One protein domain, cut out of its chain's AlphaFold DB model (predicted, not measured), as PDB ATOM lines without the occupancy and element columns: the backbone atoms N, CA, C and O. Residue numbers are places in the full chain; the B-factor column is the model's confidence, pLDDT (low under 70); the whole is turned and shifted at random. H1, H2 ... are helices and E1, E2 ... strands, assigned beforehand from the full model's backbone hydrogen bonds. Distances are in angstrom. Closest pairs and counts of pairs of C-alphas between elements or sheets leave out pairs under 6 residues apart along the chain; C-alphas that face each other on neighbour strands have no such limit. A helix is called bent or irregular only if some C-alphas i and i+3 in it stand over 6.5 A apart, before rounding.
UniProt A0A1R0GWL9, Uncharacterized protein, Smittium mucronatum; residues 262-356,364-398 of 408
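This is residues 262 to 356 and 364 to 398 of the 408 residues of an uncharacterized protein of Smittium mucronatum (UniProt A0A1R0GWL9). One five-stranded antiparallel sheet folds back on itself into a small, nearly closed barrel: E3 and E2 face E4 and E5, with strongly bent E1 as the hinge. H1 packs on the E5 side, H2 is near H1 and only grazes the sheet, and short H3 caps one end of the barrel. The printed part has 130 residues with three named helices and five named strands, along the chain H1 H2 E1 E2 E3 H3 E4 E5; the sheet's order is E3 E2 E1 E4 E5. The class is mixed, helices and strands, and the whole is compact, with a radius of gyration of the C-alphas of 14.5 A and spans of 46 by 32 by 23 A.

E1, residues 307 to 319, is 25.6 A long from C-alpha 307 at (-31.502, 35.111, 13.671) and bends by 91 degrees at residue 312. E2, residues 327 to 334, is 22.2 A long, and E3 is residues 347 to 350. E4, residues 375 to 383, is 21.9 A long and bends by 72 degrees at residue 378. E5, residues 388 to 397, is 20.6 A long, bends by 90 degrees at residue 394 and ends with C-alpha 397 at (-48.186, 14.214, 11.269). H1, residues 265 to 276, is 15.5 A long from C-alpha 265 at (-28.222, 19.223, 4.110). H2 is residues 292 to 301, 14.3 A long, and H3 is residues 366 to 369.

The sheet is strongly twisted and is a folded sheet, bent back into two leaves that face each other with 16 pairs of C-alphas within 11 A. E1, E2 and E3 form a meander, each strand the antiparallel neighbour of the one before. Within hydrogen-bond range are N 316 and O 331 of E1 and E2 at 2.9 A, N 328 and O 349 of E2 and E3 at 2.9 A, N 380 and O 311 of E4 and E1 at 2.8 A, and N 377 and O 395 of E4 and E5 at 2.9 A. E4 and E5 are a hairpin. The closest C-alphas of the edge strands E3 and E5, those of Leu 349 and Phe 389, are 6.2 A apart. H1 is on the sheet at a height of 8.4 A, over E5 and slantwise to it at 54 degrees on the local plane; their closest C-alphas, Asn 267 and Ile 390, are 5.9 A apart. H1 and H2 are close but not clearly touching, with the C-alphas of Phe 266 and Glu 294 closest at 7.2 A. H2 only just grazes the sheet, with residues 294 to 301. H3 only grazes it, with residues 366 to 368; the C-alphas of Leu 328 and Pro 367 are the closest of E2 and H3, at 5.7 A. In H1 and H2 every O i to N i+4 pair is within hydrogen-bond range; H3 is too short for such a pair.

The two C-alphas farthest apart, those of Ser 281 and Gln 337, 46.0 A, lie in the two long links, H1 to H2 and E2 to E3. Residues 357 to 363 are not printed, and C-alphas 356 and 364 are 10.9 A apart across the cut. Mean pLDDT of the printed part is 84.8; residues 277 to 289 and 354 to 356 are under 70.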
ATOM      1  N   PHE A 262     -34.820  14.359   7.545       83.56
ATOM      2  CA  PHE A 262     -34.686  15.583   8.341       83.56
ATOM      3  C   PHE A 262     -33.576  15.473   9.415       83.56
ATOM      4  O   PHE A 262     -33.405  14.411  10.013       83.56
ATOM      5  N   PRO A 263     -32.886  16.581   9.763       71.69
ATOM      6  CA  PRO A 263     -32.795  17.830   9.011       71.69
ATOM      7  C   PRO A 263     -31.884  17.649   7.787       71.69
ATOM      8  O   PRO A 263     -30.768  17.135   7.894       71.69
ATOM      9  N   ASP A 264     -32.354  18.097   6.626       84.56
ATOM     10  CA  ASP A 264     -31.658  17.916   5.350       84.56
ATOM     11  C   ASP A 264     -30.366  18.764   5.253       84.56
ATOM     12  O   ASP A 264     -30.164  19.692   6.052       84.56
ATOM     13  N   PRO A 265     -29.492  18.514   4.254       83.88
ATOM     14  CA  PRO A 265     -28.222  19.223   4.110       83.88
ATOM     15  C   PRO A 265     -28.332  20.756   4.067       83.88
ATOM     16  O   PRO A 265     -27.453  21.429   4.608       83.88
ATOM     17  N   PHE A 266     -29.398  21.328   3.492       88.50
ATOM     18  CA  PHE A 266     -29.581  22.781   3.402       88.50
ATOM     19  C   PHE A 266     -29.982  23.397   4.744       88.50
ATOM     20  O   PHE A 266     -29.357  24.367   5.183       88.50
ATOM     21  N   ASN A 267     -30.988  22.838   5.424       90.38
ATOM     22  CA  ASN A 267     -31.395  23.328   6.746       90.38
ATOM     23  C   ASN A 267     -30.269  23.148   7.778       90.38
ATOM     24  O   ASN A 267     -30.004  24.054   8.573       90.38
ATOM     25  N   LYS A 268     -29.516  22.044   7.688       87.75
ATOM     26  CA  LYS A 268     -28.305  21.820   8.482       87.75
ATOM     27  C   LYS A 268     -27.206  22.849   8.192       87.75
ATOM     28  O   LYS A 268     -26.685  23.445   9.130       87.75
ATOM     29  N   ALA A 269     -26.888  23.122   6.924       86.38
ATOM     30  CA  ALA A 269     -25.894  24.139   6.562       86.38
ATOM     31  C   ALA A 269     -26.309  25.556   7.006       86.38
ATOM     32  O   ALA A 269     -25.464  26.348   7.429       86.38
ATOM     33  N   CYS A 270     -27.611  25.870   6.979       89.88
ATOM     34  CA  CYS A 270     -28.143  27.104   7.559       89.88
ATOM     35  C   CYS A 270     -27.907  27.159   9.074       89.88
ATOM     36  O   CYS A 270     -27.388  28.158   9.573       89.88
ATOM     37  N   TYR A 271     -28.234  26.089   9.805       89.62
ATOM     38  CA  TYR A 271     -27.983  26.008  11.245       89.62
ATOM     39  C   TYR A 271     -26.493  26.173  11.579       89.62
ATOM     40  O   TYR A 271     -26.141  27.043  12.378       89.62
ATOM     41  N   ASP A 272     -25.616  25.421  10.912       86.06
ATOM     42  CA  ASP A 272     -24.170  25.472  11.143       86.06
ATOM     43  C   ASP A 272     -23.599  26.878  10.870       86.06
ATOM     44  O   ASP A 272     -22.779  27.380  11.644       86.06
ATOM     45  N   TYR A 273     -24.084  27.574   9.835       86.38
ATOM     46  CA  TYR A 273     -23.719  28.969   9.574       86.38
ATOM     47  C   TYR A 273     -24.150  29.920  10.700       86.38
ATOM     48  O   TYR A 273     -23.329  30.702  11.180       86.38
ATOM     49  N   PHE A 274     -25.410  29.866  11.143       88.12
ATOM     50  CA  PHE A 274     -25.921  30.821  12.134       88.12
ATOM     51  C   PHE A 274     -25.473  30.537  13.578       88.12
ATOM     52  O   PHE A 274     -25.500  31.459  14.393       88.12
ATOM     53  N   TYR A 275     -25.046  29.308  13.900       83.19
ATOM     54  CA  TYR A 275     -24.599  28.925  15.249       83.19
ATOM     55  C   TYR A 275     -23.081  28.753  15.397       83.19
ATOM     56  O   TYR A 275     -22.564  28.992  16.490       83.19
ATOM     57  N   PHE A 276     -22.354  28.388  14.334       78.19
ATOM     58  CA  PHE A 276     -20.897  28.177  14.378       78.19
ATOM     59  C   PHE A 276     -20.107  29.096  13.432       78.19
ATOM     60  O   PHE A 276     -18.908  29.284  13.625       78.19
ATOM     61  N   GLY A 277     -20.756  29.727  12.448       66.81
ATOM     62  CA  GLY A 277     -20.142  30.645  11.478       66.81
ATOM     63  C   GLY A 277     -19.776  32.039  12.013       66.81
ATOM     64  O   GLY A 277     -19.728  32.986  11.232       66.81
ATOM     65  N   SER A 278     -19.542  32.196  13.323       54.97
ATOM     66  CA  SER A 278     -19.265  33.496  13.962       54.97
ATOM     67  C   SER A 278     -17.883  34.084  13.647       54.97
ATOM     68  O   SER A 278     -17.669  35.272  13.876       54.97
ATOM     69  N   ASP A 279     -16.964  33.271  13.122       56.00
ATOM     70  CA  ASP A 279     -15.672  33.689  12.571       56.00
ATOM     71  C   ASP A 279     -15.627  33.412  11.060       56.00
ATOM     72  O   ASP A 279     -16.091  32.369  10.593       56.00
ATOM     73  N   GLU A 280     -14.971  34.278  10.281       53.91
ATOM     74  CA  GLU A 280     -14.768  34.047   8.837       53.91
ATOM     75  C   GLU A 280     -13.968  32.757   8.554       53.91
ATOM     76  O   GLU A 280     -14.144  32.130   7.510       53.91
ATOM     77  N   SER A 281     -13.142  32.307   9.508       48.38
ATOM     78  CA  SER A 281     -12.413  31.031   9.458       48.38
ATOM     79  C   SER A 281     -13.296  29.797   9.700       48.38
ATOM     80  O   SER A 281     -12.911  28.684   9.334       48.38
ATOM     81  N   ALA A 282     -14.489  29.965  10.280       46.66
ATOM     82  CA  ALA A 282     -15.458  28.888  10.446       46.66
ATOM     83  C   ALA A 282     -16.249  28.624   9.153       46.66
ATOM     84  O   ALA A 282     -16.606  27.479   8.891       46.66
ATOM     85  N   MET A 283     -16.443  29.629   8.284       50.06
ATOM     86  CA  MET A 283     -17.118  29.435   6.987       50.06
ATOM     87  C   MET A 283     -16.393  28.447   6.057       50.06
ATOM     88  O   MET A 283     -17.045  27.814   5.228       50.06
ATOM     89  N   THR A 284     -15.073  28.284   6.209       49.84
ATOM     90  CA  THR A 284     -14.271  27.254   5.519       49.84
ATOM     91  C   THR A 284     -14.345  25.862   6.155       49.84
ATOM     92  O   THR A 284     -13.872  24.908   5.546       49.84
ATOM     93  N   ASN A 285     -14.931  25.736   7.351       45.06
ATOM     94  CA  ASN A 285     -15.117  24.468   8.066       45.06
ATOM     95  C   ASN A 285     -16.574  23.970   8.042       45.06
ATOM     96  O   ASN A 285     -16.804  22.787   8.292       45.06
ATOM     97  N   VAL A 286     -17.552  24.834   7.735       54.16
ATOM     98  CA  VAL A 286     -18.914  24.392   7.392       54.16
ATOM     99  C   VAL A 286     -18.810  23.495   6.161       54.16
ATOM    100  O   VAL A 286     -18.327  23.917   5.109       54.16
ATOM    101  N   ASN A 287     -19.238  22.240   6.293       56.16
ATOM    102  CA  ASN A 287     -19.219  21.295   5.186       56.16
ATOM    103  C   ASN A 287     -20.435  21.544   4.288       56.16
ATOM    104  O   ASN A 287     -21.481  20.915   4.449       56.16
ATOM    105  N   TRP A 288     -20.291  22.500   3.369       63.59
ATOM    106  CA  TRP A 288     -21.276  22.814   2.340       63.59
ATOM    107  C   TRP A 288     -21.401  21.647   1.345       63.59
ATOM    108  O   TRP A 288     -20.926  21.732   0.215       63.59
ATOM    109  N   MET A 289     -22.087  20.570   1.740       65.38
ATOM    110  CA  MET A 289     -22.563  19.495   0.852       65.38
ATOM    111  C   MET A 289     -23.696  19.980  -0.080       65.38
ATOM    112  O   MET A 289     -24.589  19.216  -0.424       65.38
ATOM    113  N   LEU A 290     -23.698  21.268  -0.436       71.75
ATOM    114  CA  LEU A 290     -24.767  21.921  -1.180       71.75
ATOM    115  C   LEU A 290     -24.444  21.962  -2.671       71.75
ATOM    116  O   LEU A 290     -23.314  22.254  -3.072       71.75
ATOM    117  N   GLY A 291     -25.466  21.763  -3.496       73.25
ATOM    118  CA  GLY A 291     -25.399  22.036  -4.926       73.25
ATOM    119  C   GLY A 291     -25.161  23.523  -5.227       73.25
ATOM    120  O   GLY A 291     -25.420  24.406  -4.407       73.25
ATOM    121  N   ASN A 292     -24.709  23.833  -6.448       77.69
ATOM    122  CA  ASN A 292     -24.488  25.224  -6.878       77.69
ATOM    123  C   ASN A 292     -25.757  26.094  -6.767       77.69
ATOM    124  O   ASN A 292     -25.662  27.287  -6.478       77.69
ATOM    125  N   GLU A 293     -26.934  25.506  -6.992       80.81
ATOM    126  CA  GLU A 293     -28.224  26.203  -6.922       80.81
ATOM    127  C   GLU A 293     -28.614  26.512  -5.470       80.81
ATOM    128  O   GLU A 293     -28.901  27.660  -5.139       80.81
ATOM    129  N   GLU A 294     -28.510  25.519  -4.584       83.06
ATOM    130  CA  GLU A 294     -28.698  25.640  -3.130       83.06
ATOM    131  C   GLU A 294     -27.761  26.686  -2.515       83.06
ATOM    132  O   GLU A 294     -28.199  27.547  -1.751       83.06
ATOM    133  N   LEU A 295     -26.482  26.677  -2.902       83.38
ATOM    134  CA  LEU A 295     -25.517  27.694  -2.488       83.38
ATOM    135  C   LEU A 295     -25.906  29.091  -3.006       83.38
ATOM    136  O   LEU A 295     -25.752  30.076  -2.284       83.38
ATOM    137  N   GLY A 296     -26.451  29.187  -4.222       84.00
ATOM    138  CA  GLY A 296     -27.016  30.425  -4.765       84.00
ATOM    139  C   GLY A 296     -28.191  30.948  -3.933       84.00
ATOM    140  O   GLY A 296     -28.192  32.113  -3.534       84.00
ATOM    141  N   ILE A 297     -29.143  30.075  -3.593       86.31
ATOM    142  CA  ILE A 297     -30.307  30.381  -2.744       86.31
ATOM    143  C   ILE A 297     -29.863  30.824  -1.345       86.31
ATOM    144  O   ILE A 297     -30.372  31.817  -0.819       86.31
ATOM    145  N   PHE A 298     -28.878  30.141  -0.758       87.88
ATOM    146  CA  PHE A 298     -28.284  30.514   0.522       87.88
ATOM    147  C   PHE A 298     -27.632  31.909   0.468       87.88
ATOM    148  O   PHE A 298     -27.873  32.750   1.338       87.88
ATOM    149  N   VAL A 299     -26.840  32.189  -0.573       86.56
ATOM    150  CA  VAL A 299     -26.177  33.490  -0.765       86.56
ATOM    151  C   VAL A 299     -27.179  34.623  -1.021       86.56
ATOM    152  O   VAL A 299     -26.939  35.735  -0.560       86.56
ATOM    153  N   GLU A 300     -28.292  34.359  -1.710       88.12
ATOM    154  CA  GLU A 300     -29.337  35.356  -1.984       88.12
ATOM    155  C   GLU A 300     -30.230  35.636  -0.760       88.12
ATOM    156  O   GLU A 300     -30.543  36.795  -0.482       88.12
ATOM    157  N   LYS A 301     -30.662  34.591  -0.039       88.12
ATOM    158  CA  LYS A 301     -31.762  34.684   0.944       88.12
ATOM    159  C   LYS A 301     -31.345  34.549   2.411       88.12
ATOM    160  O   LYS A 301     -32.138  34.898   3.280       88.12
ATOM    161  N   PHE A 302     -30.143  34.058   2.713       90.50
ATOM    162  CA  PHE A 302     -29.736  33.725   4.089       90.50
ATOM    163  C   PHE A 302     -28.456  34.454   4.520       90.50
ATOM    164  O   PHE A 302     -28.410  35.039   5.606       90.50
ATOM    165  N   LYS A 303     -27.428  34.474   3.665       87.00
ATOM    166  CA  LYS A 303     -26.118  35.069   3.964       87.00
ATOM    167  C   LYS A 303     -26.221  36.540   4.394       87.00
ATOM    168  O   LYS A 303     -26.881  37.347   3.747       87.00
ATOM    169  N   GLY A 304     -25.524  36.901   5.473       86.25
ATOM    170  CA  GLY A 304     -25.490  38.273   6.000       86.25
ATOM    171  C   GLY A 304     -26.735  38.708   6.784       86.25
ATOM    172  O   GLY A 304     -26.755  39.821   7.306       86.25
ATOM    173  N   SER A 305     -27.749  37.845   6.908       91.12
ATOM    174  CA  SER A 305     -28.849  38.035   7.859       91.12
ATOM    175  C   SER A 305     -28.441  37.598   9.273       91.12
ATOM    176  O   SER A 305     -27.371  37.033   9.485       91.12
ATOM    177  N   THR A 306     -29.307  37.834  10.256       92.00
ATOM    178  CA  THR A 306     -29.142  37.377  11.645       92.00
ATOM    179  C   THR A 306     -30.425  36.717  12.139       92.00
ATOM    180  O   THR A 306     -31.514  37.098  11.709       92.00
ATOM    181  N   VAL A 307     -30.324  35.736  13.042       94.69
ATOM    182  CA  VAL A 307     -31.502  35.111  13.671       94.69
ATOM    183  C   VAL A 307     -32.167  36.114  14.615       94.69
ATOM    184  O   VAL A 307     -31.520  36.660  15.506       94.69
ATOM    185  N   THR A 308     -33.463  36.359  14.418       96.19
ATOM    186  CA  THR A 308     -34.276  37.290  15.220       96.19
ATOM    187  C   THR A 308     -35.282  36.582  16.122       96.19
ATOM    188  O   THR A 308     -35.669  37.138  17.149       96.19
ATOM    189  N   LYS A 309     -35.693  35.357  15.772       96.19
ATOM    190  CA  LYS A 309     -36.624  34.532  16.554       96.19
ATOM    191  C   LYS A 309     -36.274  33.050  16.397       96.19
ATOM    192  O   LYS A 309     -35.999  32.614  15.281       96.19
ATOM    193  N   LYS A 310     -36.321  32.292  17.496       96.06
ATOM    194  CA  LYS A 310     -36.275  30.820  17.536       96.06
ATOM    195  C   LYS A 310     -37.449  30.331  18.378       96.06
ATOM    196  O   LYS A 310     -37.651  30.851  19.474       96.06
ATOM    197  N   GLU A 311     -38.195  29.354  17.886       95.50
ATOM    198  CA  GLU A 311     -39.385  28.816  18.550       95.50
ATOM    199  C   GLU A 311     -39.707  27.396  18.068       95.50
ATOM    200  O   GLU A 311     -39.336  27.021  16.958       95.50
ATOM    201  N   ALA A 312     -40.393  26.615  18.904       95.06
ATOM    202  CA  ALA A 312     -41.009  25.356  18.492       95.06
ATOM    203  C   ALA A 312     -42.421  25.647  17.959       95.06
ATOM    204  O   ALA A 312     -43.183  26.357  18.620       95.06
ATOM    205  N   VAL A 313     -42.744  25.142  16.769       95.38
ATOM    206  CA  VAL A 313     -44.004  25.402  16.053       95.38
ATOM    207  C   VAL A 313     -44.429  24.202  15.214       95.38
ATOM    208  O   VAL A 313     -43.598  23.408  14.773       95.38
ATOM    209  N   ASP A 314     -45.723  24.147  14.909       93.88
ATOM    210  CA  ASP A 314     -46.256  23.307  13.843       93.88
ATOM    211  C   ASP A 314     -46.316  24.085  12.531       93.88
ATOM    212  O   ASP A 314     -46.846  25.198  12.474       93.88
ATOM    213  N   LEU A 315     -45.815  23.481  11.455       96.06
ATOM    214  CA  LEU A 315     -45.938  23.996  10.094       96.06
ATOM    215  C   LEU A 315     -46.868  23.102   9.280       96.06
ATOM    216  O   LEU A 315     -46.576  21.927   9.072       96.06
ATOM    217  N   ARG A 316     -47.956  23.664   8.750       96.00
ATOM    218  CA  ARG A 316     -48.822  22.976   7.786       96.00
ATOM    219  C   ARG A 316     -48.275  23.174   6.376       96.00
ATOM    220  O   ARG A 316     -48.131  24.311   5.922       96.00
ATOM    221  N   VAL A 317     -48.030  22.083   5.652       95.50
ATOM    222  CA  VAL A 317     -47.720  22.117   4.216       95.50
ATOM    223  C   VAL A 317     -48.977  22.531   3.454       95.50
ATOM    224  O   VAL A 317     -49.986  21.829   3.464       95.50
ATOM    225  N   LEU A 318     -48.932  23.683   2.789       94.19
ATOM    226  CA  LEU A 318     -50.048  24.209   1.997       94.19
ATOM    227  C   LEU A 318     -49.969  23.778   0.533       94.19
ATOM    228  O   LEU A 318     -50.995  23.568  -0.109       94.19
ATOM    229  N   GLN A 319     -48.753  23.699  -0.008       93.44
ATOM    230  CA  GLN A 319     -48.503  23.381  -1.409       93.44
ATOM    231  C   GLN A 319     -47.096  22.801  -1.576       93.44
ATOM    232  O   GLN A 319     -46.111  23.392  -1.127       93.44
ATOM    233  N   THR A 320     -47.025  21.672  -2.277       88.75
ATOM    234  CA  THR A 320     -45.803  21.140  -2.888       88.75
ATOM    235  C   THR A 320     -45.754  21.575  -4.354       88.75
ATOM    236  O   THR A 320     -46.782  21.940  -4.935       88.75
ATOM    237  N   PHE A 321     -44.562  21.606  -4.951       85.12
ATOM    238  CA  PHE A 321     -44.369  22.124  -6.314       85.12
ATOM    239  C   PHE A 321     -44.078  21.030  -7.360       85.12
ATOM    240  O   PHE A 321     -44.065  21.330  -8.552       85.12
ATOM    241  N   GLY A 322     -43.940  19.769  -6.935       76.62
ATOM    242  CA  GLY A 322     -43.694  18.614  -7.803       76.62
ATOM    243  C   GLY A 322     -42.204  18.306  -8.015       76.62
ATOM    244  O   GLY A 322     -41.378  18.803  -7.252       76.62
ATOM    245  N   PRO A 323     -41.865  17.484  -9.029       78.12
ATOM    246  CA  PRO A 323     -40.503  17.003  -9.254       78.12
ATOM    247  C   PRO A 323     -39.432  18.078  -9.479       78.12
ATOM    248  O   PRO A 323     -39.674  19.092 -10.143       78.12
ATOM    249  N   GLY A 324     -38.229  17.827  -8.958       73.56
ATOM    250  CA  GLY A 324     -37.062  18.705  -9.059       73.56
ATOM    251  C   GLY A 324     -37.234  20.048  -8.344       73.56
ATOM    252  O   GLY A 324     -36.761  21.071  -8.841       73.56
ATOM    253  N   GLN A 325     -37.977  20.087  -7.232       83.44
ATOM    254  CA  GLN A 325     -38.265  21.318  -6.490       83.44
ATOM    255  C   GLN A 325     -37.620  21.305  -5.106       83.44
ATOM    256  O   GLN A 325     -37.874  20.439  -4.284       83.44
ATOM    257  N   PHE A 326     -36.842  22.342  -4.818       86.38
ATOM    258  CA  PHE A 326     -36.053  22.501  -3.592       86.38
ATOM    259  C   PHE A 326     -36.804  23.268  -2.478       86.38
ATOM    260  O   PHE A 326     -36.189  23.837  -1.575       86.38
ATOM    261  N   CYS A 327     -38.140  23.378  -2.546       91.75
ATOM    262  CA  CYS A 327     -38.913  24.122  -1.546       91.75
ATOM    263  C   CYS A 327     -40.357  23.642  -1.350       91.75
ATOM    264  O   CYS A 327     -40.987  23.098  -2.255       91.75
ATOM    265  N   LEU A 328     -40.897  23.924  -0.163       94.38
ATOM    266  CA  LEU A 328     -42.298  23.736   0.209       94.38
ATOM    267  C   LEU A 328     -42.929  25.067   0.603       94.38
ATOM    268  O   LEU A 328     -42.287  25.902   1.239       94.38
ATOM    269  N   LYS A 329     -44.215  25.246   0.292       96.88
ATOM    270  CA  LYS A 329     -44.997  26.366   0.819       96.88
ATOM    271  C   LYS A 329     -45.706  25.937   2.096       96.88
ATOM    272  O   LYS A 329     -46.566  25.055   2.067       96.88
ATOM    273  N   VAL A 330     -45.367  26.594   3.197       97.50
ATOM    274  CA  VAL A 330     -45.813  26.268   4.557       97.50
ATOM    275  C   VAL A 330     -46.396  27.498   5.255       97.50
ATOM    276  O   VAL A 330     -46.173  28.631   4.827       97.50
ATOM    277  N   GLN A 331     -47.147  27.284   6.332       97.50
ATOM    278  CA  GLN A 331     -47.624  28.330   7.242       97.50
ATOM    279  C   GLN A 331     -47.693  27.762   8.664       97.50
ATOM    280  O   GLN A 331     -47.907  26.559   8.828       97.50
ATOM    281  N   GLU A 332     -47.501  28.603   9.682       96.50
ATOM    282  CA  GLU A 332     -47.592  28.161  11.079       96.50
ATOM    283  C   GLU A 332     -49.047  27.811  11.443       96.50
ATOM    284  O   GLU A 332     -50.002  28.430  10.959       96.50
ATOM    285  N   TYR A 333     -49.217  26.802  12.292       94.06
ATOM    286  CA  TYR A 333     -50.502  26.242  12.701       94.06
ATOM    287  C   TYR A 333     -50.640  26.318  14.228       94.06
ATOM    288  O   TYR A 333     -49.722  25.940  14.953       94.06
ATOM    289  N   ASP A 334     -51.770  26.825  14.725       89.88
ATOM    290  CA  ASP A 334     -52.100  26.786  16.149       89.88
ATOM    291  C   ASP A 334     -52.926  25.533  16.448       89.88
ATOM    292  O   ASP A 334     -54.155  25.509  16.321       89.88
ATOM    293  N   ARG A 335     -52.211  24.499  16.896       80.88
ATOM    294  CA  ARG A 335     -52.749  23.213  17.344       80.88
ATOM    295  C   ARG A 335     -53.813  23.334  18.444       80.88
ATOM    296  O   ARG A 335     -54.659  22.462  18.547       80.88
ATOM    297  N   LYS A 336     -53.827  24.406  19.248       81.25
ATOM    298  CA  LYS A 336     -54.823  24.601  20.326       81.25
ATOM    299  C   LYS A 336     -56.143  25.195  19.842       81.25
ATOM    300  O   LYS A 336     -57.110  25.227  20.597       81.25
ATOM    301  N   GLN A 337     -56.154  25.722  18.623       82.38
ATOM    302  CA  GLN A 337     -57.324  26.303  17.967       82.38
ATOM    303  C   GLN A 337     -57.685  25.538  16.680       82.38
ATOM    304  O   GLN A 337     -58.528  25.996  15.908       82.38
ATOM    305  N   SER A 338     -57.002  24.416  16.424       80.44
ATOM    306  CA  SER A 338     -57.146  23.545  15.252       80.44
ATOM    307  C   SER A 338     -57.033  24.278  13.894       80.44
ATOM    308  O   SER A 338     -57.489  23.776  12.860       80.44
ATOM    309  N   GLN A 339     -56.399  25.460  13.855       88.12
ATOM    310  CA  GLN A 339     -56.410  26.382  12.708       88.12
ATOM    311  C   GLN A 339     -55.033  26.986  12.391       88.12
ATOM    312  O   GLN A 339     -54.071  26.838  13.134       88.12
ATOM    313  N   LEU A 340     -54.924  27.687  11.258       91.00
ATOM    314  CA  LEU A 340     -53.717  28.447  10.905       91.00
ATOM    315  C   LEU A 340     -53.453  29.535  11.959       91.00
ATOM    316  O   LEU A 340     -54.385  30.227  12.367       91.00
ATOM    317  N   ALA A 341     -52.200  29.688  12.389       92.38
ATOM    318  CA  ALA A 341     -51.847  30.584  13.488       92.38
ATOM    319  C   ALA A 341     -52.171  32.053  13.154       92.38
ATOM    320  O   ALA A 341     -51.860  32.540  12.060       92.38
ATOM    321  N   GLU A 342     -52.791  32.772  14.097       92.19
ATOM    322  CA  GLU A 342     -53.262  34.141  13.864       92.19
ATOM    323  C   GLU A 342     -52.098  35.081  13.503       92.19
ATOM    324  O   GLU A 342     -51.079  35.149  14.187       92.19
ATOM    325  N   GLY A 343     -52.244  35.803  12.389       90.69
ATOM    326  CA  GLY A 343     -51.209  36.696  11.862       90.69
ATOM    327  C   GLY A 343     -50.046  36.002  11.140       90.69
ATOM    328  O   GLY A 343     -49.226  36.703  10.546       90.69
ATOM    329  N   SER A 344     -49.974  34.665  11.122       94.12
ATOM    330  CA  SER A 344     -48.977  33.942  10.325       94.12
ATOM    331  C   SER A 344     -49.266  34.078   8.827       94.12
ATOM    332  O   SER A 344     -50.420  34.041   8.395       94.12
ATOM    333  N   ILE A 345     -48.216  34.213   8.015       95.44
ATOM    334  CA  ILE A 345     -48.294  34.402   6.560       95.44
ATOM    335  C   ILE A 345     -47.583  33.223   5.877       95.44
ATOM    336  O   ILE A 345     -46.480  32.878   6.302       95.44
ATOM    337  N   PRO A 346     -48.148  32.622   4.809       97.31
ATOM    338  CA  PRO A 346     -47.478  31.569   4.052       97.31
ATOM    339  C   PRO A 346     -46.077  31.964   3.571       97.31
ATOM    340  O   PRO A 346     -45.914  32.986   2.901       97.31
ATOM    341  N   PHE A 347     -45.090  31.115   3.844       96.75
ATOM    342  CA  PHE A 347     -43.697  31.295   3.440       96.75
ATOM    343  C   PHE A 347     -43.165  30.070   2.683       96.75
ATOM    344  O   PHE A 347     -43.822  29.030   2.608       96.75
ATOM    345  N   LEU A 348     -41.986  30.217   2.076       95.94
ATOM    346  CA  LEU A 348     -41.255  29.113   1.457       95.94
ATOM    347  C   LEU A 348     -40.197  28.598   2.434       95.94
ATOM    348  O   LEU A 348     -39.377  29.379   2.919       95.94
ATOM    349  N   LEU A 349     -40.229  27.295   2.700       95.00
ATOM    350  CA  LEU A 349     -39.183  26.557   3.399       95.00
ATOM    351  C   LEU A 349     -38.334  25.830   2.352       95.00
ATOM    352  O   LEU A 349     -38.884  25.218   1.435       95.00
ATOM    353  N   TYR A 350     -37.014  25.942   2.460       92.25
ATOM    354  CA  TYR A 350     -36.054  25.466   1.461       92.25
ATOM    355  C   TYR A 350     -35.335  24.200   1.930       92.25
ATOM    356  O   TYR A 350     -35.147  24.017   3.131       92.25
ATOM    357  N   PHE A 351     -34.953  23.356   0.973       89.75
ATOM    358  CA  PHE A 351     -34.407  22.012   1.160       89.75
ATOM    359  C   PHE A 351     -33.284  21.750   0.154       89.75
ATOM    360  O   PHE A 351     -33.349  22.237  -0.974       89.75
ATOM    361  N   GLY A 352     -32.276  20.979   0.551       81.12
ATOM    362  CA  GLY A 352     -31.220  20.489  -0.333       81.12
ATOM    363  C   GLY A 352     -31.495  19.075  -0.836       81.12
ATOM    364  O   GLY A 352     -32.271  18.325  -0.240       81.12
ATOM    365  N   HIS A 353     -30.831  18.693  -1.923       73.31
ATOM    366  CA  HIS A 353     -30.835  17.313  -2.399       73.31
ATOM    367  C   HIS A 353     -30.004  16.435  -1.452       73.31
ATOM    368  O   HIS A 353     -28.911  16.814  -1.025       73.31
ATOM    369  N   SER A 354     -30.488  15.230  -1.146       58.16
ATOM    370  CA  SER A 354     -29.690  14.250  -0.409       58.16
ATOM    371  C   SER A 354     -28.644  13.640  -1.346       58.16
ATOM    372  O   SER A 354     -28.914  12.669  -2.045       58.16
ATOM    373  N   SER A 355     -27.426  14.188  -1.372       52.00
ATOM    374  CA  SER A 355     -26.298  13.640  -2.150       52.00
ATOM    375  C   SER A 355     -25.689  12.379  -1.495       52.00
ATOM    376  O   SER A 355     -24.468  12.247  -1.388       52.00
ATOM    377  N   GLY A 356     -26.540  11.509  -0.947       44.94
ATOM    378  CA  GLY A 356     -26.227  10.527   0.096       44.94
ATOM    379  C   GLY A 356     -25.947   9.097  -0.372       44.94
ATOM    380  O   GLY A 356     -26.069   8.181   0.436       44.94
ATOM    381  N   ASP A 364     -35.231  10.784  -4.646       79.31
ATOM    382  CA  ASP A 364     -36.349  11.456  -3.973       79.31
ATOM    383  C   ASP A 364     -35.891  12.577  -3.020       79.31
ATOM    384  O   ASP A 364     -35.071  12.371  -2.122       79.31
ATOM    385  N   THR A 365     -36.494  13.761  -3.150       85.56
ATOM    386  CA  THR A 365     -36.295  14.897  -2.239       85.56
ATOM    387  C   THR A 365     -37.486  15.102  -1.292       85.56
ATOM    388  O   THR A 365     -38.622  14.715  -1.581       85.56
ATOM    389  N   ILE A 366     -37.256  15.761  -0.145       89.06
ATOM    390  CA  ILE A 366     -38.324  16.066   0.831       89.06
ATOM    391  C   ILE A 366     -39.532  16.769   0.168       89.06
ATOM    392  O   ILE A 366     -40.661  16.342   0.417       89.06
ATOM    393  N   PRO A 367     -39.367  17.791  -0.700       89.69
ATOM    394  CA  PRO A 367     -40.515  18.482  -1.289       89.69
ATOM    395  C   PRO A 367     -41.322  17.672  -2.312       89.69
ATOM    396  O   PRO A 367     -42.465  18.040  -2.590       89.69
ATOM    397  N   GLU A 368     -40.745  16.603  -2.868       88.38
ATOM    398  CA  GLU A 368     -41.414  15.682  -3.796       88.38
ATOM    399  C   GLU A 368     -42.268  14.654  -3.057       88.38
ATOM    400  O   GLU A 368     -43.393  14.377  -3.470       88.38
ATOM    401  N   LEU A 369     -41.748  14.131  -1.943       88.06
ATOM    402  CA  LEU A 369     -42.447  13.172  -1.091       88.06
ATOM    403  C   LEU A 369     -43.543  13.830  -0.239       88.06
ATOM    404  O   LEU A 369     -44.577  13.218   0.026       88.06
ATOM    405  N   CYS A 370     -43.352  15.075   0.205       90.31
ATOM    406  CA  CYS A 370     -44.355  15.775   1.004       90.31
ATOM    407  C   CYS A 370     -45.691  15.968   0.258       90.31
ATOM    408  O   CYS A 370     -45.752  16.178  -0.952       90.31
ATOM    409  N   PHE A 371     -46.787  15.986   1.020       90.12
ATOM    410  CA  PHE A 371     -48.148  16.174   0.511       90.12
ATOM    411  C   PHE A 371     -48.860  17.357   1.195       90.12
ATOM    412  O   PHE A 371     -48.528  17.715   2.331       90.12
ATOM    413  N   PRO A 372     -49.863  17.986   0.547       90.44
ATOM    414  CA  PRO A 372     -50.664  19.034   1.171       90.44
ATOM    415  C   PRO A 372     -51.365  18.545   2.445       90.44
ATOM    416  O   PRO A 372     -51.993  17.487   2.462       90.44
ATOM    417  N   ASN A 373     -51.320  19.369   3.488       90.38
ATOM    418  CA  ASN A 373     -51.783  19.079   4.846       90.38
ATOM    419  C   ASN A 373     -50.977  18.006   5.604       90.38
ATOM    420  O   ASN A 373     -51.459  17.520   6.619       90.38
ATOM    421  N   LEU A 374     -49.753  17.675   5.180       92.00
ATOM    422  CA  LEU A 374     -48.735  17.203   6.126       92.00
ATOM    423  C   LEU A 374     -48.479  18.311   7.165       92.00
ATOM    424  O   LEU A 374     -48.418  19.490   6.793       92.00
ATOM    425  N   TYR A 375     -48.295  17.947   8.434       92.19
ATOM    426  CA  TYR A 375     -47.842  18.873   9.475       92.19
ATOM    427  C   TYR A 375     -46.449  18.481   9.971       92.19
ATOM    428  O   TYR A 375     -46.154  17.301  10.154       92.19
ATOM    429  N   ILE A 376     -45.596  19.482  10.178       93.31
ATOM    430  CA  ILE A 376     -44.195  19.334  10.576       93.31
ATOM    431  C   ILE A 376     -44.023  20.034  11.926       93.31
ATOM    432  O   ILE A 376     -44.070  21.263  11.992       93.31
ATOM    433  N   GLU A 377     -43.833  19.264  12.995       91.50
ATOM    434  CA  GLU A 377     -43.538  19.784  14.333       91.50
ATOM    435  C   GLU A 377     -42.029  20.018  14.435       91.50
ATOM    436  O   GLU A 377     -41.241  19.074  14.333       91.50
ATOM    437  N   CYS A 378     -41.600  21.275  14.557       93.12
ATOM    438  CA  CYS A 378     -40.200  21.637  14.339       93.12
ATOM    439  C   CYS A 378     -39.731  22.863  15.126       93.12
ATOM    440  O   CYS A 378     -40.513  23.678  15.615       93.12
ATOM    441  N   THR A 379     -38.410  23.020  15.197       95.75
ATOM    442  CA  THR A 379     -37.759  24.245  15.669       95.75
ATOM    443  C   THR A 379     -37.510  25.184  14.491       95.75
ATOM    444  O   THR A 379     -36.610  24.956  13.681       95.75
ATOM    445  N   LEU A 380     -38.291  26.263  14.422       96.75
ATOM    446  CA  LEU A 380     -38.234  27.288  13.384       96.75
ATOM    447  C   LEU A 380     -37.342  28.460  13.811       96.75
ATOM    448  O   LEU A 380     -37.482  29.012  14.905       96.75
ATOM    449  N   HIS A 381     -36.473  28.897  12.902       96.38
ATOM    450  CA  HIS A 381     -35.671  30.113  13.031       96.38
ATOM    451  C   HIS A 381     -36.158  31.135  12.009       96.38
ATOM    452  O   HIS A 381     -36.288  30.831  10.824       96.38
ATOM    453  N   THR A 382     -36.414  32.361  12.460       96.75
ATOM    454  CA  THR A 382     -36.742  33.503  11.595       96.75
ATOM    455  C   THR A 382     -35.563  34.471  11.571       96.75
ATOM    456  O   THR A 382     -34.933  34.718  12.603       96.75
ATOM    457  N   LEU A 383     -35.260  35.007  10.390       96.12
ATOM    458  CA  LEU A 383     -34.130  35.895  10.133       96.12
ATOM    459  C   LEU A 383     -34.538  37.372  10.053       96.12
ATOM    460  O   LEU A 383     -35.709  37.721   9.900       96.12
ATOM    461  N   SER A 384     -33.550  38.263  10.125       95.94
ATOM    462  CA  SER A 384     -33.718  39.722  10.069       95.94
ATOM    463  C   SER A 384     -34.258  40.263   8.739       95.94
ATOM    464  O   SER A 384     -34.785  41.374   8.713       95.94
ATOM    465  N   ASN A 385     -34.192  39.481   7.660       93.94
ATOM    466  CA  ASN A 385     -34.823  39.769   6.368       93.94
ATOM    467  C   ASN A 385     -36.215  39.115   6.195       93.94
ATOM    468  O   ASN A 385     -36.832  39.272   5.145       93.94
ATOM    469  N   GLY A 386     -36.708  38.378   7.198       94.44
ATOM    470  CA  GLY A 386     -37.975  37.640   7.155       94.44
ATOM    471  C   GLY A 386     -37.895  36.224   6.568       94.44
ATOM    472  O   GLY A 386     -38.888  35.500   6.627       94.44
ATOM    473  N   SER A 387     -36.742  35.792   6.043       95.12
ATOM    474  CA  SER A 387     -36.525  34.395   5.644       95.12
ATOM    475  C   SER A 387     -36.543  33.459   6.858       95.12
ATOM    476  O   SER A 387     -36.272  33.871   7.989       95.12
ATOM    477  N   LYS A 388     -36.887  32.190   6.627       96.12
ATOM    478  CA  LYS A 388     -37.066  31.167   7.663       96.12
ATOM    479  C   LYS A 388     -36.370  29.865   7.260       96.12
ATOM    480  O   LYS A 388     -36.327  29.538   6.076       96.12
ATOM    481  N   PHE A 389     -35.849  29.140   8.246       94.94
ATOM    482  CA  PHE A 389     -35.318  27.777   8.116       94.94
ATOM    483  C   PHE A 389     -35.620  26.986   9.397       94.94
ATOM    484  O   PHE A 389     -35.941  27.585  10.428       94.94
ATOM    485  N   ILE A 390     -35.527  25.661   9.349       95.06
ATOM    486  CA  ILE A 390     -35.706  24.784  10.518       95.06
ATOM    487  C   ILE A 390     -34.358  24.187  10.944       95.06
ATOM    488  O   ILE A 390     -33.474  24.037  10.110       95.06
ATOM    489  N   SER A 391     -34.173  23.842  12.220       90.25
ATOM    490  CA  SER A 391     -32.978  23.081  12.658       90.25
ATOM    491  C   SER A 391     -33.274  21.642  13.044       90.25
ATOM    492  O   SER A 391     -32.468  20.760  12.777       90.25
ATOM    493  N   ASP A 392     -34.431  21.416  13.659       88.00
ATOM    494  CA  ASP A 392     -34.810  20.150  14.274       88.00
ATOM    495  C   ASP A 392     -36.275  19.867  13.923       88.00
ATOM    496  O   ASP A 392     -37.107  20.778  13.999       88.00
ATOM    497  N   VAL A 393     -36.600  18.621  13.573       88.38
ATOM    498  CA  VAL A 393     -37.981  18.123  13.454       88.38
ATOM    499  C   VAL A 393     -38.209  17.122  14.577       88.38
ATOM    500  O   VAL A 393     -37.385  16.237  14.793       88.38
ATOM    501  N   SER A 394     -39.302  17.290  15.315       84.56
ATOM    502  CA  SER A 394     -39.668  16.444  16.455       84.56
ATOM    503  C   SER A 394     -40.737  15.416  16.094       84.56
ATOM    504  O   SER A 394     -40.719  14.320  16.645       84.56
ATOM    505  N   ALA A 395     -41.631  15.740  15.154       83.50
ATOM    506  CA  ALA A 395     -42.622  14.812  14.615       83.50
ATOM    507  C   ALA A 395     -43.122  15.248  13.227       83.50
ATOM    508  O   ALA A 395     -43.084  16.429  12.868       83.50
ATOM    509  N   LEU A 396     -43.634  14.281  12.463       86.25
ATOM    510  CA  LEU A 396     -44.368  14.487  11.216       86.25
ATOM    511  C   LEU A 396     -45.757  13.865  11.357       86.25
ATOM    512  O   LEU A 396     -45.873  12.690  11.701       86.25
ATOM    513  N   TRP A 397     -46.801  14.636  11.064       85.00
ATOM    514  CA  TRP A 397     -48.186  14.214  11.269       85.00
ATOM    515  C   TRP A 397     -48.962  14.170   9.946       85.00
ATOM    516  O   TRP A 397     -48.911  15.140   9.177       85.00
ATOM    517  N   PRO A 398     -49.704  13.083   9.659       86.38
ATOM    518  CA  PRO A 398     -50.485  12.956   8.434       86.38
ATOM    519  C   PRO A 398     -51.673  13.918   8.396       86.38
ATOM    520  O   PRO A 398     -52.128  14.435   9.414       86.38
TER     521      PRO A 398